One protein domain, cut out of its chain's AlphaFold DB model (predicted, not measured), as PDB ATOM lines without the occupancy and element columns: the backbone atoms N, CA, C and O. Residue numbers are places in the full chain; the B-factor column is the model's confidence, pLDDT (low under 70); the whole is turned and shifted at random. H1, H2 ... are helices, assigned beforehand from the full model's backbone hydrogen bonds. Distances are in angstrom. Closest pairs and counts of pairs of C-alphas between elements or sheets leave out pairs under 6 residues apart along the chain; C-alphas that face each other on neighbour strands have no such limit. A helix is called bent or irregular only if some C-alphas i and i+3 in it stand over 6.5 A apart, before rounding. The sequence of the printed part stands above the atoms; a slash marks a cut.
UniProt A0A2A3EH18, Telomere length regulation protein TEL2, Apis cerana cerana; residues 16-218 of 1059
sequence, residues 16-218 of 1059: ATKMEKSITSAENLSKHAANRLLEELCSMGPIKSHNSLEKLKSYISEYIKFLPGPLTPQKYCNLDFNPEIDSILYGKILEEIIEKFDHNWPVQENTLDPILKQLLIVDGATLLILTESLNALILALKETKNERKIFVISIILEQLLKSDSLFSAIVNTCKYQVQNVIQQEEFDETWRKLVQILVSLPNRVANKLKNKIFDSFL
ATOM      1  N   ALA A  16      17.602  45.942 -33.029       35.12
ATOM      2  CA  ALA A  16      18.407  45.293 -31.983       35.12
ATOM      3  C   ALA A  16      17.587  44.325 -31.106       35.12
ATOM      4  O   ALA A  16      17.875  43.133 -31.056       35.12
ATOM      5  N   THR A  17      16.466  44.795 -30.551       34.16
ATOM      6  CA  THR A  17      15.567  43.995 -29.688       34.16
ATOM      7  C   THR A  17      14.798  42.876 -30.409       34.16
ATOM      8  O   THR A  17      14.192  42.013 -29.766       34.16
ATOM      9  N   LYS A  18      14.810  42.855 -31.752       40.91
ATOM     10  CA  LYS A  18      14.397  41.691 -32.558       40.91
ATOM     11  C   LYS A  18      15.567  40.754 -32.854       40.91
ATOM     12  O   LYS A  18      15.357  39.548 -32.921       40.91
ATOM     13  N   MET A  19      16.766  41.300 -33.025       47.19
ATOM     14  CA  MET A  19      17.991  40.565 -33.325       47.19
ATOM     15  C   MET A  19      18.408  39.702 -32.129       47.19
ATOM     16  O   MET A  19      18.569  38.502 -32.299       47.19
ATOM     17  N   GLU A  20      18.407  40.247 -30.909       47.31
ATOM     18  CA  GLU A  20      18.656  39.505 -29.656       47.31
ATOM     19  C   GLU A  20      17.714  38.297 -29.492       47.31
ATOM     20  O   GLU A  20      18.143  37.192 -29.163       47.31
ATOM     21  N   LYS A  21      16.419  38.470 -29.801       49.12
ATOM     22  CA  LYS A  21      15.410  37.390 -29.757       49.12
ATOM     23  C   LYS A  21      15.546  36.382 -30.905       49.12
ATOM     24  O   LYS A  21      15.063  35.256 -30.807       49.12
ATOM     25  N   SER A  22      16.201  36.770 -31.997       58.62
ATOM     26  CA  SER A  22      16.528  35.875 -33.108       58.62
ATOM     27  C   SER A  22      17.789  35.065 -32.810       58.62
ATOM     28  O   SER A  22      17.819  33.875 -33.092       58.62
ATOM     29  N   ILE A  23      18.797  35.693 -32.204       60.56
ATOM     30  CA  ILE A  23      20.069  35.076 -31.810       60.56
ATOM     31  C   ILE A  23      19.819  34.043 -30.707       60.56
ATOM     32  O   ILE A  23      20.082  32.862 -30.911       60.56
ATOM     33  N   THR A  24      19.139  34.436 -29.626       62.47
ATOM     34  CA  THR A  24      18.782  33.506 -28.536       62.47
ATOM     35  C   THR A  24      17.881  32.353 -28.985       62.47
ATOM     36  O   THR A  24      17.958  31.260 -28.424       62.47
ATOM     37  N   SER A  25      17.052  32.525 -30.024       72.31
ATOM     38  CA  SER A  25      16.306  31.389 -30.595       72.31
ATOM     39  C   SER A  25      17.178  30.484 -31.480       72.31
ATOM     40  O   SER A  25      17.023  29.265 -31.422       72.31
ATOM     41  N   ALA A  26      18.145  31.037 -32.222       73.69
ATOM     42  CA  ALA A  26      19.115  30.267 -33.006       73.69
ATOM     43  C   ALA A  26      20.099  29.467 -32.132       73.69
ATOM     44  O   ALA A  26      20.408  28.327 -32.466       73.69
ATOM     45  N   GLU A  27      20.535  30.006 -30.993       79.50
ATOM     46  CA  GLU A  27      21.391  29.318 -30.011       79.50
ATOM     47  C   GLU A  27      20.687  28.106 -29.388       79.50
ATOM     48  O   GLU A  27      21.249  27.012 -29.324       79.50
ATOM     49  N   ASN A  28      19.416  28.260 -29.003       80.12
ATOM     50  CA  ASN A  28      18.608  27.147 -28.499       80.12
ATOM     51  C   ASN A  28      18.371  26.069 -29.577       80.12
ATOM     52  O   ASN A  28      18.415  24.878 -29.269       80.12
ATOM     53  N   LEU A  29      18.179  26.462 -30.843       83.88
ATOM     54  CA  LEU A  29      18.088  25.523 -31.970       83.88
ATOM     55  C   LEU A  29      19.425  24.817 -32.253       83.88
ATOM     56  O   LEU A  29      19.429  23.606 -32.467       83.88
ATOM     57  N   SER A  30      20.547  25.539 -32.186       85.56
ATOM     58  CA  SER A  30      21.907  24.996 -32.305       85.56
ATOM     59  C   SER A  30      22.170  23.942 -31.229       85.56
ATOM     60  O   SER A  30      22.516  22.804 -31.544       85.56
ATOM     61  N   LYS A  31      21.892  24.268 -29.959       84.75
ATOM     62  CA  LYS A  31      22.060  23.350 -28.824       84.75
ATOM     63  C   LYS A  31      21.134  22.132 -28.903       84.75
ATOM     64  O   LYS A  31      21.556  21.028 -28.572       84.75
ATOM     65  N   HIS A  32      19.908  22.293 -29.409       85.94
ATOM     66  CA  HIS A  32      19.013  21.167 -29.684       85.94
ATOM     67  C   HIS A  32      19.545  20.263 -30.812       85.94
ATOM     68  O   HIS A  32      19.524  19.041 -30.674       85.94
ATOM     69  N   ALA A  33      20.032  20.827 -31.923       86.62
ATOM     70  CA  ALA A  33      20.616  20.056 -33.025       86.62
ATOM     71  C   ALA A  33      21.893  19.311 -32.593       86.62
ATOM     72  O   ALA A  33      22.065  18.138 -32.923       86.62
ATOM     73  N   ALA A  34      22.742  19.964 -31.796       87.50
ATOM     74  CA  ALA A  34      23.952  19.392 -31.216       87.50
ATOM     75  C   ALA A  34      23.646  18.222 -30.262       87.50
ATOM     76  O   ALA A  34      24.181  17.130 -30.444       87.50
ATOM     77  N   ASN A  35      22.729  18.407 -29.302       88.06
ATOM     78  CA  ASN A  35      22.295  17.333 -28.399       88.06
ATOM     79  C   ASN A  35      21.713  16.143 -29.175       88.06
ATOM     80  O   ASN A  35      22.085  15.006 -28.914       88.06
ATOM     81  N   ARG A  36      20.857  16.396 -30.176       88.25
ATOM     82  CA  ARG A  36      20.256  15.354 -31.025       88.25
ATOM     83  C   ARG A  36      21.302  14.546 -31.801       88.25
ATOM     84  O   ARG A  36      21.173  13.331 -31.926       88.25
ATOM     85  N   LEU A  37      22.329  15.219 -32.325       89.75
ATOM     86  CA  LEU A  37      23.461  14.574 -32.989       89.75
ATOM     87  C   LEU A  37      24.264  13.715 -31.999       89.75
ATOM     88  O   LEU A  37      24.601  12.580 -32.328       89.75
ATOM     89  N   LEU A  38      24.521  14.217 -30.788       88.94
ATOM     90  CA  LEU A  38      25.232  13.480 -29.742       88.94
ATOM     91  C   LEU A  38      24.442  12.254 -29.244       88.94
ATOM     92  O   LEU A  38      25.008  11.173 -29.128       88.94
ATOM     93  N   GLU A  39      23.130  12.377 -29.025       88.00
ATOM     94  CA  GLU A  39      22.252  11.258 -28.642       88.00
ATOM     95  C   GLU A  39      22.250  10.135 -29.694       88.00
ATOM     96  O   GLU A  39      22.335   8.952 -29.350       88.00
ATOM     97  N   GLU A  40      22.201  10.483 -30.984       86.44
ATOM     98  CA  GLU A  40      22.325   9.506 -32.070       86.44
ATOM     99  C   GLU A  40      23.735   8.888 -32.110       86.44
ATOM    100  O   GLU A  40      23.863   7.679 -32.283       86.44
ATOM    101  N   LEU A  41      24.800   9.669 -31.898       85.75
ATOM    102  CA  LEU A  41      26.179   9.165 -31.869       85.75
ATOM    103  C   LEU A  41      26.433   8.173 -30.727       85.75
ATOM    104  O   LEU A  41      26.982   7.098 -30.973       85.75
ATOM    105  N   CYS A  42      26.007   8.495 -29.505       84.75
ATOM    106  CA  CYS A  42      26.168   7.622 -28.341       84.75
ATOM    107  C   CYS A  42      25.292   6.356 -28.437       84.75
ATOM    108  O   CYS A  42      25.646   5.316 -27.880       84.75
ATOM    109  N   SER A  43      24.154   6.411 -29.145       82.75
ATOM    110  CA  SER A  43      23.294   5.238 -29.387       82.75
ATOM    111  C   SER A  43      23.677   4.423 -30.633       82.75
ATOM    112  O   SER A  43      23.341   3.237 -30.718       82.75
ATOM    113  N   MET A  44      24.430   4.998 -31.578       76.19
ATOM    114  CA  MET A  44      25.019   4.269 -32.701       76.19
ATOM    115  C   MET A  44      26.252   3.457 -32.278       76.19
ATOM    116  O   MET A  44      27.284   3.980 -31.856       76.19
ATOM    117  N   GLY A  45      26.179   2.144 -32.515       69.50
ATOM    118  CA  GLY A  45      27.363   1.286 -32.593       69.50
ATOM    119  C   GLY A  45      28.203   1.548 -33.861       69.50
ATOM    120  O   GLY A  45      27.917   2.472 -34.622       69.50
ATOM    121  N   PRO A  46      29.224   0.714 -34.148       70.81
ATOM    122  CA  PRO A  46      30.045   0.870 -35.349       70.81
ATOM    123  C   PRO A  46      29.200   0.807 -36.632       70.81
ATOM    124  O   PRO A  46      28.254   0.018 -36.727       70.81
ATOM    125  N   ILE A  47      29.564   1.631 -37.618       75.56
ATOM    126  CA  ILE A  47      28.772   1.902 -38.825       75.56
ATOM    127  C   ILE A  47      28.712   0.648 -39.715       75.56
ATOM    128  O   ILE A  47      29.656   0.300 -40.415       75.56
ATOM    129  N   LYS A  48      27.575  -0.061 -39.683       67.81
ATOM    130  CA  LYS A  48      27.374  -1.342 -40.395       67.81
ATOM    131  C   LYS A  48      26.538  -1.247 -41.673       67.81
ATOM    132  O   LYS A  48      26.423  -2.241 -42.383       67.81
ATOM    133  N   SER A  49      25.918  -0.100 -41.964       74.81
ATOM    134  CA  SER A  49      25.046   0.060 -43.136       74.81
ATOM    135  C   SER A  49      25.169   1.438 -43.786       74.81
ATOM    136  O   SER A  49      25.497   2.425 -43.121       74.81
ATOM    137  N   HIS A  50      24.855   1.512 -45.081       76.62
ATOM    138  CA  HIS A  50      24.828   2.776 -45.820       76.62
ATOM    139  C   HIS A  50      23.770   3.731 -45.245       76.62
ATOM    140  O   HIS A  50      24.087   4.866 -44.913       76.62
ATOM    141  N   ASN A  51      22.558   3.232 -44.984       76.50
ATOM    142  CA  ASN A  51      21.457   4.019 -44.424       76.50
ATOM    143  C   ASN A  51      21.791   4.614 -43.041       76.50
ATOM    144  O   ASN A  51      21.380   5.733 -42.752       76.50
ATOM    145  N   SER A  52      22.554   3.913 -42.187       79.06
ATOM    146  CA  SER A  52      23.036   4.498 -40.920       79.06
ATOM    147  C   SER A  52      24.039   5.634 -41.151       79.06
ATOM    148  O   SER A  52      23.977   6.642 -40.453       79.06
ATOM    149  N   LEU A  53      24.909   5.521 -42.160       82.44
ATOM    150  CA  LEU A  53      25.843   6.591 -42.519       82.44
ATOM    151  C   LEU A  53      25.111   7.808 -43.111       82.44
ATOM    152  O   LEU A  53      25.424   8.937 -42.750       82.44
ATOM    153  N   GLU A  54      24.111   7.602 -43.971       83.50
ATOM    154  CA  GLU A  54      23.262   8.686 -44.487       83.50
ATOM    155  C   GLU A  54      22.435   9.352 -43.379       83.50
ATOM    156  O   GLU A  54      22.361  10.580 -43.326       83.50
ATOM    157  N   LYS A  55      21.876   8.568 -42.443       84.31
ATOM    158  CA  LYS A  55      21.151   9.109 -41.284       84.31
ATOM    159  C   LYS A  55      22.071  10.005 -40.443       84.31
ATOM    160  O   LYS A  55      21.719  11.157 -40.189       84.31
ATOM    161  N   LEU A  56      23.273   9.528 -40.102       85.62
ATOM    162  CA  LEU A  56      24.286  10.302 -39.372       85.62
ATOM    163  C   LEU A  56      24.677  11.585 -40.127       85.62
ATOM    164  O   LEU A  56      24.653  12.672 -39.552       85.62
ATOM    165  N   LYS A  57      24.950  11.487 -41.435       85.88
ATOM    166  CA  LYS A  57      25.219  12.649 -42.301       85.88
ATOM    167  C   LYS A  57      24.084  13.668 -42.294       85.88
ATOM    168  O   LYS A  57      24.363  14.864 -42.372       85.88
ATOM    169  N   SER A  58      22.827  13.235 -42.183       87.62
ATOM    170  CA  SER A  58      21.690  14.158 -42.149       87.62
ATOM    171  C   SER A  58      21.619  14.970 -40.848       87.62
ATOM    172  O   SER A  58      21.397  16.177 -40.929       87.62
ATOM    173  N   TYR A  59      21.922  14.380 -39.682       87.75
ATOM    174  CA  TYR A  59      22.052  15.123 -38.416       87.75
ATOM    175  C   TYR A  59      23.295  16.017 -38.376       87.75
ATOM    176  O   TYR A  59      23.209  17.169 -37.954       87.75
ATOM    177  N   ILE A  60      24.435  15.549 -38.896       88.19
ATOM    178  CA  ILE A  60      25.625  16.401 -39.046       88.19
ATOM    179  C   ILE A  60      25.297  17.616 -39.945       88.19
ATOM    180  O   ILE A  60      25.629  18.747 -39.601       88.19
ATOM    181  N   SER A  61      24.539  17.419 -41.031       89.75
ATOM    182  CA  SER A  61      24.051  18.496 -41.917       89.75
ATOM    183  C   SER A  61      22.928  19.360 -41.313       89.75
ATOM    184  O   SER A  61      22.575  20.407 -41.866       89.75
ATOM    185  N   GLU A  62      22.314  18.936 -40.207       88.44
ATOM    186  CA  GLU A  62      21.410  19.760 -39.398       88.44
ATOM    187  C   GLU A  62      22.223  20.707 -38.504       88.44
ATOM    188  O   GLU A  62      21.934  21.901 -38.479       88.44
ATOM    189  N   TYR A  63      23.290  20.203 -37.873       89.00
ATOM    190  CA  TYR A  63      24.143  20.962 -36.954       89.00
ATOM    191  C   TYR A  63      25.144  21.915 -37.641       89.00
ATOM    192  O   TYR A  63      25.287  23.054 -37.201       89.00
ATOM    193  N   ILE A  64      25.779  21.521 -38.758       89.00
ATOM    194  CA  ILE A  64      26.788  22.349 -39.467       89.00
ATOM    195  C   ILE A  64      26.280  23.756 -39.813       89.00
ATOM    196  O   ILE A  64      27.055  24.706 -39.828       89.00
ATOM    197  N   LYS A  65      24.973  23.916 -40.044       86.88
ATOM    198  CA  LYS A  65      24.329  25.203 -40.370       86.88
ATOM    199  C   LYS A  65      24.506  26.282 -39.299       86.88
ATOM    200  O   LYS A  65      24.307  27.453 -39.608       86.88
ATOM    201  N   PHE A  66      24.836  25.893 -38.067       86.88
ATOM    202  CA  PHE A  66      25.086  26.808 -36.958       86.88
ATOM    203  C   PHE A  66      26.581  27.102 -36.747       86.88
ATOM    204  O   PHE A  66      26.894  28.066 -36.056       86.88
ATOM    205  N   LEU A  67      27.497  26.317 -37.338       86.75
ATOM    206  CA  LEU A  67      28.946  26.529 -37.223       86.75
ATOM    207  C   LEU A  67      29.364  27.851 -37.894       86.75
ATOM    208  O   LEU A  67      28.812  28.214 -38.937       86.75
ATOM    209  N   PRO A  68      30.358  28.575 -37.348       85.56
ATOM    210  CA  PRO A  68      30.779  29.843 -37.917       85.56
ATOM    211  C   PRO A  68      31.486  29.626 -39.261       85.56
ATOM    212  O   PRO A  68      32.616  29.139 -39.332       85.56
ATOM    213  N   GLY A  69      30.823  30.039 -40.344       84.62
ATOM    214  CA  GLY A  69      31.460  30.181 -41.656       84.62
ATOM    215  C   GLY A  69      32.587  31.228 -41.632       84.62
ATOM    216  O   GLY A  69      32.671  31.996 -40.666       84.62
ATOM    217  N   PRO A  70      33.404  31.323 -42.699       86.31
ATOM    218  CA  PRO A  70      34.672  32.058 -42.717       86.31
ATOM    219  C   PRO A  70      34.578  33.498 -42.200       86.31
ATOM    220  O   PRO A  70      33.536  34.164 -42.308       86.31
ATOM    221  N   LEU A  71      35.690  33.966 -41.630       86.19
ATOM    222  CA  LEU A  71      35.816  35.307 -41.076       86.19
ATOM    223  C   LEU A  71      35.769  36.361 -42.191       86.19
ATOM    224  O   LEU A  71      36.546  36.333 -43.140       86.19
ATOM    225  N   THR A  72      34.857  37.320 -42.053       85.62
ATOM    226  CA  THR A  72      34.701  38.455 -42.969       85.62
ATOM    227  C   THR A  72      34.948  39.768 -42.227       85.62
ATOM    228  O   THR A  72      34.779  39.815 -41.002       85.62
ATOM    229  N   PRO A  73      35.279  40.871 -42.927       81.25
ATOM    230  CA  PRO A  73      35.330  42.194 -42.309       81.25
ATOM    231  C   PRO A  73      34.023  42.552 -41.586       81.25
ATOM    232  O   PRO A  73      34.063  43.091 -40.490       81.25
ATOM    233  N   GLN A  74      32.860  42.167 -42.124       82.38
ATOM    234  CA  GLN A  74      31.557  42.395 -41.488       82.38
ATOM    235  C   GLN A  74      31.445  41.702 -40.118       82.38
ATOM    236  O   GLN A  74      31.009  42.335 -39.156       82.38
ATOM    237  N   LYS A  75      31.891  40.443 -39.998       82.38
ATOM    238  CA  LYS A  75      31.949  39.723 -38.711       82.38
ATOM    239  C   LYS A  75      32.973  40.333 -37.758       82.38
ATOM    240  O   LYS A  75      32.719  40.475 -36.562       82.38
ATOM    241  N   TYR A  76      34.131  40.747 -38.277       83.00
ATOM    242  CA  TYR A  76      35.142  41.414 -37.459       83.00
ATOM    243  C   TYR A  76      34.618  42.741 -36.882       83.00
ATOM    244  O   TYR A  76      34.774  42.977 -35.685       83.00
ATOM    245  N   CYS A  77      33.869  43.519 -37.667       78.81
ATOM    246  CA  CYS A  77      33.222  44.770 -37.261       78.81
ATOM    247  C   CYS A  77      31.936  44.614 -36.412       78.81
ATOM    248  O   CYS A  77      31.305  45.629 -36.124       78.81
ATOM    249  N   ASN A  78      31.509  43.401 -36.022       78.31
ATOM    250  CA  ASN A  78      30.211  43.148 -35.357       78.31
ATOM    251  C   ASN A  78      28.986  43.650 -36.165       78.31
ATOM    252  O   ASN A  78      28.001  44.116 -35.595       78.31
ATOM    253  N   LEU A  79      29.050  43.586 -37.499       77.75
ATOM    254  CA  LEU A  79      27.921  43.872 -38.400       77.75
ATOM    255  C   LEU A  79      27.207  42.593 -38.868       77.75
ATOM    256  O   LEU A  79      26.067  42.652 -39.323       77.75
ATOM    257  N   ASP A  80      27.885  41.453 -38.750       79.19
ATOM    258  CA  ASP A  80      27.389  40.103 -39.011       79.19
ATOM    259  C   ASP A  80      27.724  39.218 -37.797       79.19
ATOM    260  O   ASP A  80      28.780  39.387 -37.181       79.19
ATOM    261  N   PHE A  81      26.823  38.304 -37.433       70.44
ATOM    262  CA  PHE A  81      26.881  37.531 -36.189       70.44
ATOM    263  C   PHE A  81      26.580  36.054 -36.460       70.44
ATOM    264  O   PHE A  81      25.503  35.712 -36.951       70.44
ATOM    265  N   ASN A  82      27.506  35.172 -36.077       73.06
ATOM    266  CA  ASN A  82      27.203  33.749 -35.915       73.06
ATOM    267  C   ASN A  82      26.505  33.549 -34.545       73.06
ATOM    268  O   ASN A  82      26.788  34.330 -33.632       73.06
ATOM    269  N   PRO A  83      25.637  32.536 -34.361       74.31
ATOM    270  CA  PRO A  83      25.138  32.177 -33.030       74.31
ATOM    271  C   PRO A  83      26.290  31.692 -32.137       74.31
ATOM    272  O   PRO A  83      27.250  31.100 -32.642       74.31
ATOM    273  N   GLU A  84      26.196  31.890 -30.820       76.81
ATOM    274  CA  GLU A  84      27.158  31.271 -29.905       76.81
ATOM    275  C   GLU A  84      27.000  29.740 -29.883       76.81
ATOM    276  O   GLU A  84      25.906  29.188 -30.045       76.81
ATOM    277  N   ILE A  85      28.125  29.040 -29.716       83.69
ATOM    278  CA  ILE A  85      28.192  27.577 -29.750       83.69
ATOM    279  C   ILE A  85      28.810  27.079 -28.454       83.69
ATOM    280  O   ILE A  85      29.896  27.501 -28.063       83.69
ATOM    281  N   ASP A  86      28.116  26.135 -27.828       85.69
ATOM    282  CA  ASP A  86      28.596  25.381 -26.677       85.69
ATOM    283  C   ASP A  86      29.823  24.547 -27.086       85.69
ATOM    284  O   ASP A  86      29.701  23.492 -27.715       85.69
ATOM    285  N   SER A  87      31.022  25.060 -26.790       85.56
ATOM    286  CA  SER A  87      32.291  24.447 -27.204       85.56
ATOM    287  C   SER A  87      32.506  23.075 -26.568       85.56
ATOM    288  O   SER A  87      33.011  22.174 -27.230       85.56
ATOM    289  N   ILE A  88      32.056  22.886 -25.325       87.38
ATOM    290  CA  ILE A  88      32.138  21.612 -24.598       87.38
ATOM    291  C   ILE A  88      31.258  20.555 -25.281       87.38
ATOM    292  O   ILE A  88      31.639  19.389 -25.393       87.38
ATOM    293  N   LEU A  89      30.073  20.952 -25.754       88.56
ATOM    294  CA  LEU A  89      29.189  20.077 -26.522       88.56
ATOM    295  C   LEU A  89      29.763  19.764 -27.916       88.56
ATOM    296  O   LEU A  89      29.691  18.618 -28.355       88.56
ATOM    297  N   TYR A  90      30.383  20.749 -28.577       92.19
ATOM    298  CA  TYR A  90      31.094  20.562 -29.845       92.19
ATOM    299  C   TYR A  90      32.264  19.570 -29.710       92.19
ATOM    300  O   TYR A  90      32.322  18.611 -30.477       92.19
ATOM    301  N   GLY A  91      33.132  19.728 -28.702       89.50
ATOM    302  CA  GLY A  91      34.259  18.821 -28.440       89.50
ATOM    303  C   GLY A  91      33.818  17.362 -28.290       89.50
ATOM    304  O   GLY A  91      34.312  16.490 -29.003       89.50
ATOM    305  N   LYS A  92      32.783  17.106 -27.477       90.69
ATOM    306  CA  LYS A  92      32.199  15.760 -27.294       90.69
ATOM    307  C   LYS A  92      31.633  15.158 -28.580       90.69
ATOM    308  O   LYS A  92      31.786  13.963 -28.819       90.69
ATOM    309  N   ILE A  93      30.991  15.973 -29.422       92.81
ATOM    310  CA  ILE A  93      30.509  15.540 -30.743       92.81
ATOM    311  C   ILE A  93      31.686  15.111 -31.629       92.81
ATOM    312  O   ILE A  93      31.565  14.118 -32.348       92.81
ATOM    313  N   LEU A  94      32.827  15.809 -31.568       92.62
ATOM    314  CA  LEU A  94      34.025  15.415 -32.311       92.62
ATOM    315  C   LEU A  94      34.641  14.117 -31.778       92.62
ATOM    316  O   LEU A  94      34.966  13.251 -32.585       92.62
ATOM    317  N   GLU A  95      34.775  13.957 -30.460       91.06
ATOM    318  CA  GLU A  95      35.309  12.734 -29.836       91.06
ATOM    319  C   GLU A  95      34.507  11.493 -30.261       91.06
ATOM    320  O   GLU A  95      35.064  10.564 -30.854       91.06
ATOM    321  N   GLU A  96      33.185  11.523 -30.073       88.56
ATOM    322  CA  GLU A  96      32.259  10.453 -30.471       88.56
ATOM    323  C   GLU A  96      32.291  10.163 -31.981       88.56
ATOM    324  O   GLU A  96      32.223   9.006 -32.401       88.56
ATOM    325  N   ILE A  97      32.430  11.187 -32.829       90.31
ATOM    326  CA  ILE A  97      32.555  11.009 -34.285       90.31
ATOM    327  C   ILE A  97      33.891  10.376 -34.667       90.31
ATOM    328  O   ILE A  97      33.923   9.474 -35.509       90.31
ATOM    329  N   ILE A  98      34.987  10.818 -34.045       89.31
ATOM    330  CA  ILE A  98      36.318  10.269 -34.288       89.31
ATOM    331  C   ILE A  98      36.386   8.824 -33.783       89.31
ATOM    332  O   ILE A  98      37.067   8.011 -34.411       89.31
ATOM    333  N   GLU A  99      35.658   8.437 -32.727       86.75
ATOM    334  CA  GLU A  99      35.494   7.027 -32.351       86.75
ATOM    335  C   GLU A  99      34.990   6.175 -33.523       86.75
ATOM    336  O   GLU A  99      35.634   5.167 -33.837       86.75
ATOM    337  N   LYS A 100      33.920   6.603 -34.218       86.12
ATOM    338  CA  LYS A 100      33.257   5.806 -35.271       86.12
ATOM    339  C   LYS A 100      34.054   5.677 -36.587       86.12
ATOM    340  O   LYS A 100      33.574   5.008 -37.501       86.12
ATOM    341  N   PHE A 101      35.240   6.286 -36.717       87.12
ATOM    342  CA  PHE A 101      36.099   6.155 -37.908       87.12
ATOM    343  C   PHE A 101      36.518   4.693 -38.156       87.12
ATOM    344  O   PHE A 101      37.109   4.054 -37.279       87.12
ATOM    345  N   ASP A 102      36.281   4.188 -39.371       76.75
ATOM    346  CA  ASP A 102      36.519   2.795 -39.762       76.75
ATOM    347  C   ASP A 102      37.522   2.653 -40.937       76.75
ATOM    348  O   ASP A 102      38.494   3.405 -41.046       76.75
ATOM    349  N   HIS A 103      37.380   1.618 -41.771       68.44
ATOM    350  CA  HIS A 103      38.245   1.376 -42.932       68.44
ATOM    351  C   HIS A 103      37.776   2.037 -44.240       68.44
ATOM    352  O   HIS A 103      38.591   2.134 -45.161       68.44
ATOM    353  N   ASN A 104      36.513   2.466 -44.312       69.56
ATOM    354  CA  ASN A 104      35.796   2.950 -45.498       69.56
ATOM    355  C   ASN A 104      35.219   4.371 -45.315       69.56
ATOM    356  O   ASN A 104      34.810   4.995 -46.294       69.56
ATOM    357  N   TRP A 105      35.149   4.874 -44.082       79.50
ATOM    358  CA  TRP A 105      34.750   6.231 -43.718       79.50
ATOM    359  C   TRP A 105      35.653   6.720 -42.567       79.50
ATOM    360  O   TRP A 105      35.917   5.952 -41.641       79.50
ATOM    361  N   PRO A 106      36.171   7.965 -42.595       79.81
ATOM    362  CA  PRO A 106      35.699   9.103 -43.390       79.81
ATOM    363  C   PRO A 106      36.477   9.436 -44.669       79.81
ATOM    364  O   PRO A 106      36.137  10.414 -45.332       79.81
ATOM    365  N   VAL A 107      37.516   8.671 -45.017       80.19
ATOM    366  CA  VAL A 107      38.335   8.928 -46.215       80.19
ATOM    367  C   VAL A 107      38.077   7.868 -47.284       80.19
ATOM    368  O   VAL A 107      38.241   6.676 -47.029       80.19
ATOM    369  N   GLN A 108      37.725   8.314 -48.490       72.00
ATOM    370  CA  GLN A 108      37.544   7.483 -49.683       72.00
ATOM    371  C   GLN A 108      38.417   8.042 -50.810       72.00
ATOM    372  O   GLN A 108      38.397   9.241 -51.076       72.00
ATOM    373  N   GLU A 109      39.240   7.190 -51.428       61.47
ATOM    374  CA  GLU A 109      40.175   7.574 -52.506       61.47
ATOM    375  C   GLU A 109      41.072   8.784 -52.145       61.47
ATOM    376  O   GLU A 109      41.318   9.677 -52.949       61.47
ATOM    377  N   ASN A 110      41.553   8.821 -50.893       64.88
ATOM    378  CA  ASN A 110      42.286   9.932 -50.257       64.88
ATOM    379  C   ASN A 110      41.517  11.265 -50.120       64.88
ATOM    380  O   ASN A 110      42.062  12.222 -49.568       64.88
ATOM    381  N   THR A 111      40.248  11.335 -50.527       76.94
ATOM    382  CA  THR A 111      39.365  12.476 -50.251       76.94
ATOM    383  C   THR A 111      38.638  12.294 -48.917       76.94
ATOM    384  O   THR A 111      38.182  11.197 -48.591       76.94
ATOM    385  N   LEU A 112      38.554  13.361 -48.119       84.06
ATOM    386  CA  LEU A 112      37.768  13.386 -46.883       84.06
ATOM    387  C   LEU A 112      36.305  13.697 -47.219       84.06
ATOM    388  O   LEU A 112      36.041  14.572 -48.045       84.06
ATOM    389  N   ASP A 113      35.368  13.017 -46.558       85.38
ATOM    390  CA  ASP A 113      33.934  13.278 -46.697       85.38
ATOM    391  C   ASP A 113      33.604  14.780 -46.526       85.38
ATOM    392  O   ASP A 113      33.983  15.369 -45.510       85.38
ATOM    393  N   PRO A 114      32.906  15.427 -47.483       85.25
ATOM    394  CA  PRO A 114      32.744  16.881 -47.487       85.25
ATOM    395  C   PRO A 114      31.854  17.395 -46.350       85.25
ATOM    396  O   PRO A 114      32.049  18.521 -45.895       85.25
ATOM    397  N   ILE A 115      30.911  16.577 -45.867       86.56
ATOM    398  CA  ILE A 115      30.053  16.921 -44.731       86.56
ATOM    399  C   ILE A 115      30.890  16.852 -43.452       86.56
ATOM    400  O   ILE A 115      30.894  17.793 -42.664       86.56
ATOM    401  N   LEU A 116      31.682  15.788 -43.272       87.31
ATOM    402  CA  LEU A 116      32.573  15.709 -42.113       87.31
ATOM    403  C   LEU A 116      33.659  16.798 -42.137       87.31
ATOM    404  O   LEU A 116      33.991  17.344 -41.085       87.31
ATOM    405  N   LYS A 117      34.180  17.154 -43.320       87.44
ATOM    406  CA  LYS A 117      35.152  18.243 -43.470       87.44
ATOM    407  C   LYS A 117      34.611  19.543 -42.869       87.44
ATOM    408  O   LYS A 117      35.307  20.159 -42.074       87.44
ATOM    409  N   GLN A 118      33.369  19.911 -43.189       87.12
ATOM    410  CA  GLN A 118      32.712  21.118 -42.667       87.12
ATOM    411  C   GLN A 118      32.440  21.083 -41.151       87.12
ATOM    412  O   GLN A 118      32.287  22.141 -40.548       87.12
ATOM    413  N   LEU A 119      32.384  19.899 -40.528       89.12
ATOM    414  CA  LEU A 119      32.236  19.768 -39.075       89.12
ATOM    415  C   LEU A 119      33.574  19.909 -38.329       89.12
ATOM    416  O   LEU A 119      33.631  20.576 -37.297       89.12
ATOM    417  N   LEU A 120      34.634  19.262 -38.827       87.50
ATOM    418  CA  LEU A 120      35.954  19.233 -38.177       87.50
ATOM    419  C   LEU A 120      36.805  20.473 -38.479       87.50
ATOM    420  O   LEU A 120      37.635  20.862 -37.658       87.50
ATOM    421  N   ILE A 121      36.631  21.061 -39.664       89.19
ATOM    422  CA  ILE A 121      37.446  22.158 -40.186       89.19
ATOM    423  C   ILE A 121      36.526  23.357 -40.392       89.19
ATOM    424  O   ILE A 121      35.845  23.491 -41.407       89.19
ATOM    425  N   VAL A 122      36.485  24.198 -39.361       89.44
ATOM    426  CA  VAL A 122      35.590  25.349 -39.257       89.44
ATOM    427  C   VAL A 122      36.375  26.613 -39.603       89.44
ATOM    428  O   VAL A 122      37.129  27.130 -38.782       89.44
ATOM    429  N   ASP A 123      36.208  27.123 -40.824       85.75
ATOM    430  CA  ASP A 123      36.996  28.260 -41.333       85.75
ATOM    431  C   ASP A 123      36.768  29.574 -40.557       85.75
ATOM    432  O   ASP A 123      37.608  30.468 -40.591       85.75
ATOM    433  N   GLY A 124      35.644  29.706 -39.843       84.69
ATOM    434  CA  GLY A 124      35.354  30.817 -38.930       84.69
ATOM    435  C   GLY A 124      35.600  30.504 -37.451       84.69
ATOM    436  O   GLY A 124      34.938  31.096 -36.599       84.69
ATOM    437  N   ALA A 125      36.475  29.543 -37.125       87.50
ATOM    438  CA  ALA A 125      36.702  29.103 -35.748       87.50
ATOM    439  C   ALA A 125      37.054  30.257 -34.788       87.50
ATOM    440  O   ALA A 125      37.834  31.160 -35.108       87.50
ATOM    441  N   THR A 126      36.494  30.183 -33.581       89.50
ATOM    442  CA  THR A 126      36.923  30.955 -32.408       89.50
ATOM    443  C   THR A 126      38.042  30.218 -31.667       89.50
ATOM    444  O   THR A 126      38.306  29.046 -31.952       89.50
ATOM    445  N   LEU A 127      38.664  30.870 -30.674       90.00
ATOM    446  CA  LEU A 127      39.652  30.234 -29.786       90.00
ATOM    447  C   LEU A 127      39.170  28.875 -29.255       90.00
ATOM    448  O   LEU A 127      39.880  27.875 -29.367       90.00
ATOM    449  N   LEU A 128      37.957  28.841 -28.699       89.62
ATOM    450  CA  LEU A 128      37.393  27.645 -28.075       89.62
ATOM    451  C   LEU A 128      37.159  26.533 -29.105       89.62
ATOM    452  O   LEU A 128      37.586  25.406 -28.886       89.62
ATOM    453  N   ILE A 129      36.556  26.854 -30.255       90.88
ATOM    454  CA  ILE A 129      36.263  25.872 -31.313       90.88
ATOM    455  C   ILE A 129      37.556  25.234 -31.843       90.88
ATOM    456  O   ILE A 129      37.634  24.012 -31.932       90.88
ATOM    457  N   LEU A 130      38.592  26.030 -32.140       92.88
ATOM    458  CA  LEU A 130      39.865  25.488 -32.629       92.88
ATOM    459  C   LEU A 130      40.590  24.652 -31.562       92.88
ATOM    460  O   LEU A 130      41.201  23.633 -31.892       92.88
ATOM    461  N   THR A 131      40.514  25.067 -30.295       92.00
ATOM    462  CA  THR A 131      41.117  24.336 -29.170       92.00
ATOM    463  C   THR A 131      40.462  22.967 -29.001       92.00
ATOM    464  O   THR A 131      41.173  21.967 -28.948       92.00
ATOM    465  N   GLU A 132      39.129  22.889 -29.038       91.75
ATOM    466  CA  GLU A 132      38.396  21.620 -28.951       91.75
ATOM    467  C   GLU A 132      38.623  20.718 -30.178       91.75
ATOM    468  O   GLU A 132      38.878  19.523 -30.012       91.75
ATOM    469  N   SER A 133      38.655  21.275 -31.400       92.56
ATOM    470  CA  SER A 133      39.032  20.517 -32.608       92.56
ATOM    471  C   SER A 133      40.416  19.881 -32.490       92.56
ATOM    472  O   SER A 133      40.592  18.705 -32.819       92.56
ATOM    473  N   LEU A 134      41.412  20.635 -32.017       93.50
ATOM    474  CA  LEU A 134      42.770  20.120 -31.850       93.50
ATOM    475  C   LEU A 134      42.872  19.135 -30.679       93.50
ATOM    476  O   LEU A 134      43.534  18.110 -30.833       93.50
ATOM    477  N   ASN A 135      42.193  19.386 -29.555       92.69
ATOM    478  CA  ASN A 135      42.143  18.476 -28.408       92.69
ATOM    479  C   ASN A 135      41.603  17.100 -28.816       92.69
ATOM    480  O   ASN A 135      42.315  16.106 -28.665       92.69
ATOM    481  N   ALA A 136      40.405  17.037 -29.409       92.25
ATOM    482  CA  ALA A 136      39.769  15.780 -29.807       92.25
ATOM    483  C   ALA A 136      40.627  14.988 -30.817       92.25
ATOM    484  O   ALA A 136      40.840  13.781 -30.663       92.25
ATOM    485  N   LEU A 137      41.204  15.668 -31.819       92.81
ATOM    486  CA  LEU A 137      42.096  15.036 -32.799       92.81
ATOM    487  C   LEU A 137      43.400  14.524 -32.163       92.81
ATOM    488  O   LEU A 137      43.867  13.442 -32.518       92.81
ATOM    489  N   ILE A 138      43.989  15.256 -31.213       92.00
ATOM    490  CA  ILE A 138      45.253  14.882 -30.556       92.00
ATOM    491  C   ILE A 138      45.054  13.772 -29.518       92.00
ATOM    492  O   ILE A 138      45.905  12.885 -29.425       92.00
ATOM    493  N   LEU A 139      43.942  13.768 -28.779       91.94
ATOM    494  CA  LEU A 139      43.559  12.670 -27.885       91.94
ATOM    495  C   LEU A 139      43.369  11.379 -28.687       91.94
ATOM    496  O   LEU A 139      44.062  10.387 -28.441       91.94
ATOM    497  N   ALA A 140      42.560  11.424 -29.748       90.12
ATOM    498  CA  ALA A 140      42.371  10.282 -30.636       90.12
ATOM    499  C   ALA A 140      43.686   9.815 -31.291       90.12
ATOM    500  O   ALA A 140      43.924   8.608 -31.399       90.12
ATOM    501  N   LEU A 141      44.574  10.739 -31.686       90.69
ATOM    502  CA  LEU A 141      45.909  10.421 -32.202       90.69
ATOM    503  C   LEU A 141      46.783   9.732 -31.139       90.69
ATOM    504  O   LEU A 141      47.489   8.776 -31.465       90.69
ATOM    505  N   LYS A 142      46.728  10.176 -29.876       89.62
ATOM    506  CA  LYS A 142      47.482   9.624 -28.733       89.62
ATOM    507  C   LYS A 142      47.044   8.198 -28.398       89.62
ATOM    508  O   LYS A 142      47.908   7.328 -28.261       89.62
ATOM    509  N   GLU A 143      45.746   7.932 -28.346       89.88
ATOM    510  CA  GLU A 143      45.198   6.627 -27.948       89.88
ATOM    511  C   GLU A 143      45.205   5.587 -29.076       89.88
ATOM    512  O   GLU A 143      45.492   4.407 -28.851       89.88
ATOM    513  N   THR A 144      44.948   6.019 -30.314       86.75
ATOM    514  CA  THR A 144      44.832   5.116 -31.464       86.75
ATOM    515  C   THR A 144      46.138   4.357 -31.740       86.75
ATOM    516  O   THR A 144      47.229   4.934 -31.806       86.75
ATOM    517  N   LYS A 145      46.000   3.043 -31.977       85.00
ATOM    518  CA  LYS A 145      47.069   2.125 -32.431       85.00
ATOM    519  C   LYS A 145      46.897   1.630 -33.880       85.00
ATOM    520  O   LYS A 145      47.772   0.949 -34.399       85.00
ATOM    521  N   ASN A 146      45.772   1.942 -34.529       85.94
ATOM    522  CA  ASN A 146      45.465   1.557 -35.911       85.94
ATOM    523  C   ASN A 146      46.099   2.549 -36.904       85.94
ATOM    524  O   ASN A 146      45.700   3.713 -36.939       85.94
ATOM    525  N   GLU A 147      47.036   2.083 -37.741       84.44
ATOM    526  CA  GLU A 147      47.742   2.921 -38.726       84.44
ATOM    527  C   GLU A 147      46.806   3.700 -39.664       84.44
ATOM    528  O   GLU A 147      47.088   4.862 -39.950       84.44
ATOM    529  N   ARG A 148      45.682   3.119 -40.122       83.81
ATOM    530  CA  ARG A 148      44.742   3.854 -40.993       83.81
ATOM    531  C   ARG A 148      44.059   4.999 -40.252       83.81
ATOM    532  O   ARG A 148      43.937   6.078 -40.816       83.81
ATOM    533  N   LYS A 149      43.638   4.791 -39.001       87.38
ATOM    534  CA  LYS A 149      42.968   5.836 -38.209       87.38
ATOM    535  C   LYS A 149      43.951   6.947 -37.811       87.38
ATOM    536  O   LYS A 149      43.581   8.112 -37.885       87.38
ATOM    537  N   ILE A 150      45.216   6.612 -37.523       88.44
ATOM    538  CA  ILE A 150      46.309   7.596 -37.382       88.44
ATOM    539  C   ILE A 150      46.455   8.423 -38.670       88.44
ATOM    540  O   ILE A 150      46.381   9.645 -38.617       88.44
ATOM    541  N   PHE A 151      46.590   7.768 -39.828       87.19
ATOM    542  CA  PHE A 151      46.748   8.428 -41.130       87.19
ATOM    543  C   PHE A 151      45.568   9.355 -41.480       87.19
ATOM    544  O   PHE A 151      45.783  10.485 -41.909       87.19
ATOM    545  N   VAL A 152      44.328   8.921 -41.223       88.75
ATOM    546  CA  VAL A 152      43.113   9.743 -41.380       88.75
ATOM    547  C   VAL A 152      43.140  10.978 -40.475       88.75
ATOM    548  O   VAL A 152      42.899  12.082 -40.956       88.75
ATOM    549  N   ILE A 153      43.470  10.819 -39.188       90.31
ATOM    550  CA  ILE A 153      43.571  11.946 -38.245       90.31
ATOM    551  C   ILE A 153      44.663  12.928 -38.695       90.31
ATOM    552  O   ILE A 153      44.447  14.136 -38.663       90.31
ATOM    553  N   SER A 154      45.800  12.438 -39.196       90.19
ATOM    554  CA  SER A 154      46.858  13.290 -39.747       90.19
ATOM    555  C   SER A 154      46.445  14.038 -41.024       90.19
ATOM    556  O   SER A 154      46.854  15.183 -41.184       90.19
ATOM    557  N   ILE A 155      45.604  13.456 -41.895       89.19
ATOM    558  CA  ILE A 155      45.015  14.171 -43.048       89.19
ATOM    559  C   ILE A 155      44.081  15.289 -42.571       89.19
ATOM    560  O   ILE A 155      44.116  16.392 -43.112       89.19
ATOM    561  N   ILE A 156      43.252  15.026 -41.555       91.31
ATOM    562  CA  ILE A 156      42.346  16.036 -40.988       91.31
ATOM    563  C   ILE A 156      43.156  17.180 -40.363       91.31
ATOM    564  O   ILE A 156      42.873  18.340 -40.645       91.31
ATOM    565  N   LEU A 157      44.199  16.869 -39.584       93.06
ATOM    566  CA  LEU A 157      45.108  17.865 -39.005       93.06
ATOM    567  C   LEU A 157      45.834  18.684 -40.086       93.06
ATOM    568  O   LEU A 157      45.932  19.900 -39.955       93.06
ATOM    569  N   GLU A 158      46.300  18.058 -41.173       91.81
ATOM    570  CA  GLU A 158      46.898  18.781 -42.303       91.81
ATOM    571  C   GLU A 158      45.893  19.728 -42.979       91.81
ATOM    572  O   GLU A 158      46.236  20.869 -43.283       91.81
ATOM    573  N   GLN A 159      44.654  19.282 -43.206       90.25
ATOM    574  CA  GLN A 159      43.622  20.124 -43.815       90.25
ATOM    575  C   GLN A 159      43.141  21.245 -42.878       90.25
ATOM    576  O   GLN A 159      42.811  22.320 -43.371       90.25
ATOM    577  N   LEU A 160      43.143  21.029 -41.557       92.25
ATOM    578  CA  LEU A 160      42.833  22.046 -40.545       92.25
ATOM    579  C   LEU A 160      43.899  23.154 -40.532       92.25
ATOM    580  O   LEU A 160      43.567  24.331 -40.626       92.25
ATOM    581  N   LEU A 161      45.182  22.775 -40.523       91.62
ATOM    582  CA  LEU A 161      46.319  23.702 -40.639       91.62
ATOM    583  C   LEU A 161      46.341  24.471 -41.971       91.62
ATOM    584  O   LEU A 161      46.914  25.558 -42.047       91.62
ATOM    585  N   LYS A 162      45.733  23.907 -43.022       90.19
ATOM    586  CA  LYS A 162      45.591  24.530 -44.346       90.19
ATOM    587  C   LYS A 162      44.284  25.301 -44.554       90.19
ATOM    588  O   LYS A 162      44.028  25.762 -45.663       90.19
ATOM    589  N   SER A 163      43.466  25.434 -43.515       90.88
ATOM    590  CA  SER A 163      42.208  26.183 -43.515       90.88
ATOM    591  C   SER A 163      42.379  27.522 -42.794       90.88
ATOM    592  O   SER A 163      43.274  27.682 -41.961       90.88
ATOM    593  N   ASP A 164      41.480  28.469 -43.065       89.88
ATOM    594  CA  ASP A 164      41.428  29.763 -42.375       89.88
ATOM    595  C   ASP A 164      41.079  29.643 -40.876       89.88
ATOM    596  O   ASP A 164      41.113  30.643 -40.166       89.88
ATOM    597  N   SER A 165      40.805  28.441 -40.353       91.81
ATOM    598  CA  SER A 165      40.498  28.191 -38.935       91.81
ATOM    599  C   SER A 165      41.550  28.751 -37.961       91.81
ATOM    600  O   SER A 165      41.190  29.398 -36.975       91.81
ATOM    601  N   LEU A 166      42.847  28.570 -38.246       92.69
ATOM    602  CA  LEU A 166      43.936  29.106 -37.419       92.69
ATOM    603  C   LEU A 166      44.023  30.635 -37.519       92.69
ATOM    604  O   LEU A 166      44.114  31.312 -36.496       92.69
ATOM    605  N   PHE A 167      43.940  31.180 -38.733       93.94
ATOM    606  CA  PHE A 167      43.865  32.622 -38.977       93.94
ATOM    607  C   PHE A 167      42.674  33.262 -38.238       93.94
ATOM    608  O   PHE A 167      42.856  34.236 -37.507       93.94
ATOM    609  N   SER A 168      41.480  32.673 -38.344       92.12
ATOM    610  CA  SER A 168      40.259  33.124 -37.670       92.12
ATOM    611  C   SER A 168      40.424  33.115 -36.151       92.12
ATOM    612  O   SER A 168      40.096  34.108 -35.504       92.12
ATOM    613  N   ALA A 169      41.003  32.057 -35.574       91.50
ATOM    614  CA  ALA A 169      41.271  31.992 -34.138       91.50
ATOM    615  C   ALA A 169      42.303  33.045 -33.679       91.50
ATOM    616  O   ALA A 169      42.091  33.705 -32.659       91.50
ATOM    617  N   ILE A 170      43.384  33.272 -34.438       93.19
ATOM    618  CA  ILE A 170      44.356  34.342 -34.148       93.19
ATOM    619  C   ILE A 170      43.658  35.712 -34.167       93.19
ATOM    620  O   ILE A 170      43.775  36.481 -33.215       93.19
ATOM    621  N   VAL A 171      42.880  36.020 -35.206       91.75
ATOM    622  CA  VAL A 171      42.178  37.311 -35.313       91.75
ATOM    623  C   VAL A 171      41.075  37.454 -34.246       91.75
ATOM    624  O   VAL A 171      40.870  38.544 -33.716       91.75
ATOM    625  N   ASN A 172      40.406  36.362 -33.868       88.50
ATOM    626  CA  ASN A 172      39.409  36.325 -32.794       88.50
ATOM    627  C   ASN A 172      40.019  36.601 -31.409       88.50
ATOM    628  O   ASN A 172      39.411  37.331 -30.629       88.50
ATOM    629  N   THR A 173      41.216  36.079 -31.118       88.00
ATOM    630  CA  THR A 173      41.936  36.362 -29.859       88.00
ATOM    631  C   THR A 173      42.568  37.748 -29.812       88.00
ATOM    632  O   THR A 173      42.663  38.334 -28.740       88.00
ATOM    633  N   CYS A 174      42.946  38.316 -30.960       89.00
ATOM    634  CA  CYS A 174      43.488  39.675 -31.032       89.00
ATOM    635  C   CYS A 174      42.411  40.773 -30.996       89.00
ATOM    636  O   CYS A 174      42.749  41.950 -30.898       89.00
ATOM    637  N   LYS A 175      41.123  40.432 -31.097       85.12
ATOM    638  CA  LYS A 175      40.014  41.393 -31.048       85.12
ATOM    639  C   LYS A 175      39.720  41.782 -29.599       85.12
ATOM    640  O   LYS A 175      39.380  40.917 -28.799       85.12
ATOM    641  N   TYR A 176      39.799  43.074 -29.271       74.38
ATOM    642  CA  TYR A 176      39.534  43.551 -27.909       74.38
ATOM    643  C   TYR A 176      38.094  43.241 -27.468       74.38
ATOM    644  O   TYR A 176      37.133  43.574 -28.168       74.38
ATOM    645  N   GLN A 177      37.948  42.639 -26.286       72.69
ATOM    646  CA  GLN A 177      36.668  42.302 -25.663       72.69
ATOM    647  C   GLN A 177      36.629  42.853 -24.236       72.69
ATOM    648  O   GLN A 177      37.633  42.839 -23.528       72.69
ATOM    649  N   VAL A 178      35.460  43.325 -23.795       62.06
ATOM    650  CA  VAL A 178      35.251  43.742 -22.401       62.06
ATOM    651  C   VAL A 178      34.833  42.510 -21.601       62.06
ATOM    652  O   VAL A 178      33.669  42.121 -21.623       62.06
ATOM    653  N   GLN A 179      35.801  41.881 -20.938       71.12
ATOM    654  CA  GLN A 179      35.623  40.687 -20.107       71.12
ATOM    655  C   GLN A 179      35.936  41.002 -18.635       71.12
ATOM    656  O   GLN A 179      36.621  41.981 -18.333       71.12
ATOM    657  N   ASN A 180      35.445  40.178 -17.705       78.44
ATOM    658  CA  ASN A 180      35.874  40.250 -16.306       78.44
ATOM    659  C   ASN A 180      37.283  39.654 -16.146       78.44
ATOM    660  O   ASN A 180      37.658  38.768 -16.908       78.44
ATOM    661  N   VAL A 181      38.032  40.078 -15.118       77.31
ATOM    662  CA  VAL A 181      39.433  39.653 -14.887       77.31
ATOM    663  C   VAL A 181      39.598  38.128 -14.933       77.31
ATOM    664  O   VAL A 181      40.440  37.634 -15.671       77.31
ATOM    665  N   ILE A 182      38.729  37.387 -14.234       79.31
ATOM    666  CA  ILE A 182      38.743  35.912 -14.190       79.31
ATOM    667  C   ILE A 182      38.570  35.308 -15.596       79.31
ATOM    668  O   ILE A 182      39.314  34.417 -15.986       79.31
ATOM    669  N   GLN A 183      37.634  35.839 -16.387       80.12
ATOM    670  CA  GLN A 183      37.369  35.361 -17.750       80.12
ATOM    671  C   GLN A 183      38.551  35.653 -18.684       80.12
ATOM    672  O   GLN A 183      38.874  34.837 -19.543       80.12
ATOM    673  N   GLN A 184      39.229  36.791 -18.495       82.31
ATOM    674  CA  GLN A 184      40.432  37.122 -19.256       82.31
ATOM    675  C   GLN A 184      41.617  36.220 -18.868       82.31
ATOM    676  O   GLN A 184      42.404  35.865 -19.741       82.31
ATOM    677  N   GLU A 185      41.733  35.795 -17.605       82.75
ATOM    678  CA  GLU A 185      42.740  34.815 -17.166       82.75
ATOM    679  C   GLU A 185      42.470  33.410 -17.738       82.75
ATOM    680  O   GLU A 185      43.386  32.803 -18.297       82.75
ATOM    681  N   GLU A 186      41.220  32.932 -17.715       85.19
ATOM    682  CA  GLU A 186      40.793  31.683 -18.378       85.19
ATOM    683  C   GLU A 186      41.075  31.711 -19.898       85.19
ATOM    684  O   GLU A 186      41.502  30.713 -20.493       85.19
ATOM    685  N   PHE A 187      40.885  32.870 -20.539       86.25
ATOM    686  CA  PHE A 187      41.166  33.092 -21.960       86.25
ATOM    687  C   PHE A 187      42.678  33.102 -22.262       86.25
ATOM    688  O   PHE A 187      43.124  32.422 -23.192       86.25
ATOM    689  N   ASP A 188      43.483  33.803 -21.450       87.50
ATOM    690  CA  ASP A 188      44.956  33.802 -21.512       87.50
ATOM    691  C   ASP A 188      45.512  32.372 -21.334       87.50
ATOM    692  O   ASP A 188      46.448  31.979 -22.034       87.50
ATOM    693  N   GLU A 189      44.949  31.575 -20.417       89.88
ATOM    694  CA  GLU A 189      45.361  30.186 -20.178       89.88
ATOM    695  C   GLU A 189      44.973  29.260 -21.342       89.88
ATOM    696  O   GLU A 189      45.791  28.460 -21.808       89.88
ATOM    697  N   THR A 190      43.758  29.407 -21.874       90.44
ATOM    698  CA  THR A 190      43.290  28.645 -23.043       90.44
ATOM    699  C   THR A 190      44.149  28.940 -24.276       90.44
ATOM    700  O   THR A 190      44.559  28.014 -24.981       90.44
ATOM    701  N   TRP A 191      44.532  30.204 -24.493       92.56
ATOM    702  CA  TRP A 191      45.498  30.565 -25.534       92.56
ATOM    703  C   TRP A 191      46.858  29.896 -25.316       92.56
ATOM    704  O   TRP A 191      47.425  29.342 -26.256       92.56
ATOM    705  N   ARG A 192      47.381  29.874 -24.082       92.12
ATOM    706  CA  ARG A 192      48.660  29.206 -23.768       92.12
ATOM    707  C   ARG A 192      48.614  27.706 -24.071       92.12
ATOM    708  O   ARG A 192      49.567  27.192 -24.661       92.12
ATOM    709  N   LYS A 193      47.505  27.028 -23.748       90.88
ATOM    710  CA  LYS A 193      47.265  25.614 -24.091       90.88
ATOM    711  C   LYS A 193      47.256  25.400 -25.611       90.88
ATOM    712  O   LYS A 193      47.980  24.532 -26.099       90.88
ATOM    713  N   LEU A 194      46.536  26.236 -26.367       92.69
ATOM    714  CA  LEU A 194      46.517  26.189 -27.836       92.69
ATOM    715  C   LEU A 194      47.907  26.434 -28.455       92.69
ATOM    716  O   LEU A 194      48.325  25.686 -29.339       92.69
ATOM    717  N   VAL A 195      48.658  27.433 -27.980       93.62
ATOM    718  CA  VAL A 195      50.018  27.724 -28.469       93.62
ATOM    719  C   VAL A 195      50.962  26.544 -28.211       93.62
ATOM    720  O   VAL A 195      51.692  26.149 -29.118       93.62
ATOM    721  N   GLN A 196      50.914  25.927 -27.025       91.62
ATOM    722  CA  GLN A 196      51.726  24.744 -26.699       91.62
ATOM    723  C   GLN A 196      51.352  23.524 -27.561       91.62
ATOM    724  O   GLN A 196      52.221  22.735 -27.950       91.62
ATOM    725  N   ILE A 197      50.067  23.376 -27.898       92.12
ATOM    726  CA  ILE A 197      49.582  22.369 -28.847       92.12
ATOM    727  C   ILE A 197      50.162  22.613 -30.244       92.12
ATOM    728  O   ILE A 197      50.778  21.700 -30.786       92.12
ATOM    729  N   LEU A 198      50.016  23.821 -30.802       92.31
ATOM    730  CA  LEU A 198      50.513  24.169 -32.140       92.31
ATOM    731  C   LEU A 198      52.031  23.959 -32.245       92.31
ATOM    732  O   LEU A 198      52.499  23.280 -33.152       92.31
ATOM    733  N   VAL A 199      52.790  24.454 -31.265       91.00
ATOM    734  CA  VAL A 199      54.252  24.294 -31.186       91.00
ATOM    735  C   VAL A 199      54.690  22.825 -31.250       91.00
ATOM    736  O   VAL A 199      55.598  22.491 -32.007       91.00
ATOM    737  N   SER A 200      54.039  21.940 -30.490       90.69
ATOM    738  CA  SER A 200      54.437  20.525 -30.387       90.69
ATOM    739  C   SER A 200      53.728  19.597 -31.390       90.69
ATOM    740  O   SER A 200      54.027  18.401 -31.452       90.69
ATOM    741  N   LEU A 201      52.800  20.114 -32.205       91.50
ATOM    742  CA  LEU A 201      52.010  19.329 -33.159       91.50
ATOM    743  C   LEU A 201      52.854  18.562 -34.201       91.50
ATOM    744  O   LEU A 201      52.551  17.383 -34.409       91.50
ATOM    745  N   PRO A 202      53.917  19.132 -34.815       90.75
ATOM    746  CA  PRO A 202      54.761  18.398 -35.765       90.75
ATOM    747  C   PRO A 202      55.372  17.143 -35.140       90.75
ATOM    748  O   PRO A 202      55.260  16.054 -35.700       90.75
ATOM    749  N   ASN A 203      55.918  17.273 -33.928       88.94
ATOM    750  CA  ASN A 203      56.557  16.178 -33.201       88.94
ATOM    751  C   ASN A 203      55.529  15.119 -32.763       88.94
ATOM    752  O   ASN A 203      55.756  13.923 -32.942       88.94
ATOM    753  N   ARG A 204      54.346  15.536 -32.278       89.25
ATOM    754  CA  ARG A 204      53.229  14.622 -31.951       89.25
ATOM    755  C   ARG A 204      52.794  13.777 -33.156       89.25
ATOM    756  O   ARG A 204      52.523  12.586 -32.996       89.25
ATOM    757  N   VAL A 205      52.735  14.374 -34.349       88.88
ATOM    758  CA  VAL A 205      52.354  13.691 -35.597       88.88
ATOM    759  C   VAL A 205      53.490  12.805 -36.121       88.88
ATOM    760  O   VAL A 205      53.249  11.638 -36.442       88.88
ATOM    761  N   ALA A 206      54.731  13.299 -36.135       86.75
ATOM    762  CA  ALA A 206      55.915  12.551 -36.559       86.75
ATOM    763  C   ALA A 206      56.110  11.260 -35.748       86.75
ATOM    764  O   ALA A 206      56.188  10.171 -36.320       86.75
ATOM    765  N   ASN A 207      56.050  11.356 -34.416       86.81
ATOM    766  CA  ASN A 207      56.210  10.222 -33.496       86.81
ATOM    767  C   ASN A 207      55.141   9.123 -33.686       86.81
ATOM    768  O   ASN A 207      55.331   7.982 -33.255       86.81
ATOM    769  N   LYS A 208      54.015   9.443 -34.340       86.44
ATOM    770  CA  LYS A 208      52.915   8.516 -34.647       86.44
ATOM    771  C   LYS A 208      52.949   7.973 -36.080       86.44
ATOM    772  O   LYS A 208      52.644   6.797 -36.269       86.44
ATOM    773  N   LEU A 209      53.345   8.779 -37.069       82.62
ATOM    774  CA  LEU A 209      53.468   8.366 -38.479       82.62
ATOM    775  C   LEU A 209      54.802   7.681 -38.818       82.62
ATOM    776  O   LEU A 209      54.884   6.982 -39.832       82.62
ATOM    777  N   LYS A 210      55.839   7.856 -37.988       79.38
ATOM    778  CA  LYS A 210      57.200   7.333 -38.199       79.38
ATOM    779  C   LYS A 210      57.761   7.761 -39.560       79.38
ATOM    780  O   LYS A 210      58.058   8.930 -39.755       79.38
ATOM    781  N   ASN A 211      57.840   6.849 -40.529       71.94
ATOM    782  CA  ASN A 211      58.421   7.113 -41.851       71.94
ATOM    783  C   ASN A 211      57.382   7.590 -42.892       71.94
ATOM    784  O   ASN A 211      57.702   7.659 -44.075       71.94
ATOM    785  N   LYS A 212      56.131   7.864 -42.487       77.44
ATOM    786  CA  LYS A 212      55.015   8.279 -43.368       77.44
ATOM    787  C   LYS A 212      54.563   9.729 -43.110       77.44
ATOM    788  O   LYS A 212      53.370  10.010 -43.139       77.44
ATOM    789  N   ILE A 213      55.494  10.623 -42.779       81.06
ATOM    790  CA  ILE A 213      55.211  12.035 -42.462       81.06
ATOM    791  C   ILE A 213      54.819  12.788 -43.743       81.06
ATOM    792  O   ILE A 213      55.477  12.632 -44.768       81.06
ATOM    793  N   PHE A 214      53.767  13.611 -43.684       85.12
ATOM    794  CA  PHE A 214      53.408  14.527 -44.774       85.12
ATOM    795  C   PHE A 214      54.295  15.778 -44.751       85.12
ATOM    796  O   PHE A 214      54.555  16.312 -43.672       85.12
ATOM    797  N   ASP A 215      54.673  16.302 -45.923       85.12
ATOM    798  CA  ASP A 215      55.534  17.489 -46.082       85.12
ATOM    799  C   ASP A 215      55.142  18.661 -45.171       85.12
ATOM    800  O   ASP A 215      55.997  19.371 -44.655       85.12
ATOM    801  N   SER A 216      53.838  18.869 -44.974       88.38
ATOM    802  CA  SER A 216      53.266  19.965 -44.182       88.38
ATOM    803  C   SER A 216      53.603  19.901 -42.685       88.38
ATOM    804  O   SER A 216      53.419  20.897 -41.995       88.38
ATOM    805  N   PHE A 217      54.101  18.763 -42.188       90.44
ATOM    806  CA  PHE A 217      54.616  18.584 -40.824       90.44
ATOM    807  C   PHE A 217      56.154  18.542 -40.753       90.44
ATOM    808  O   PHE A 217      56.702  18.401 -39.661       90.44
ATOM    809  N   LEU A 218      56.872  18.682 -41.874       88.44
ATOM    810  CA  LEU A 218      58.319  18.921 -41.836       88.44
ATOM    811  C   LEU A 218      58.575  20.333 -41.277       88.44
ATOM    812  O   LEU A 218      57.886  21.261 -41.711       88.44
TER     813      LEU A 218
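This is residues 16 to 218 of the 1059 residues of the protein "Telomere length regulation protein TEL2" of Apis cerana cerana (UniProt A0A2A3EH18). The chain is wound in stacked turns of helices, with H1, H4 and H6 side by side in one row running the same way, and H2, H5 and H7 on a second, less even row beside them. The bent helix H9 covers the last turn: its arm H9a crosses H6 steeply and its arm H9b packs on H7, while H8 packs on the first residues of H6. The printed part has 203 residues with nine named helices, H1 to H9 in order, and no named strand; the class is all helix. It is compact, with a radius of gyration of the C-alphas of 17.6 A and spans of 52 by 40 by 28 A; residues 180 to 186 stick out.

H1, residues 16 to 43, begins at C-alpha 16 (18.407, 45.293, -31.983) and measures 40.4 A. H2 is residues 50 to 66, 25.6 A; it is neither bent nor irregular, but only just: C-alphas 62 and 65 are 6.3 A apart. H3 is residues 73 to 76, H4 residues 87 to 99, and H5 residues 114 to 120. H6, residues 127 to 143, measures 24.3 A and begins at C-alpha 127 (39.652, 30.234, -29.786). H7 is residues 147 to 161, 20.9 A, and H8 residues 165 to 174. H9, residues 181 to 209, was assigned as one helix by its hydrogen bonds but is bent, with C-alphas 199 and 202 7.5 A apart. Its arms are H9a, residues 181 to 199, 26.9 A, and H9b, residues 202 to 209, ending at C-alpha 209 (53.468, 8.366, -38.479); they stand at a steep tilt of 52 degrees.

H1 and H2 form a helical hairpin at a shallow tilt of 23 degrees; their closest C-alphas, Ala 33 and Tyr 63, are 5.4 A apart. With residues 34 to 42 alone H1 touches H4, closest at C-alphas Leu 38 and Ile 93, 5.8 A. H3 touches no helix. H4 touches H6, the hub, at 28 degrees, a shallow tilt, the same way, closest at C-alphas Gly 91 and Glu 132, 5.0 A. H2 touches H5 at a steep tilt of 55 degrees, closest at C-alphas Ile 64 and Leu 119, 6.0 A. H6 and H7 form a hairpin, closest at C-alphas Leu 141 and Ile 150, 5.9 A. H6 touches H8, closest at C-alphas Leu 127 and Ala 169, 5.0 A, and H9a at a steep tilt of 45 degrees, closest at C-alphas Thr 131 and Leu 194, 5.9 A. H7 touches H9b, closest at C-alphas Ser 154 and Val 205, 6.9 A. H1 and H6 are apart. Every O i to N i+4 pair is within hydrogen-bond range in H4, H5, H6, H7, H8 and H9a, against 23 of 24 in H1, 11 of 13 in H2 and 3 of 4 in H9b; H3 is too short for such a pair.

The C-alphas farthest apart, Thr 17 and Asn 211, are 57.8 A apart. The printed part has no cut. The link from H4 to H5 is long, with 14 residues. Mean pLDDT of the printed part is 83.7; 16 residues are under 70, among them residues 16 to 24.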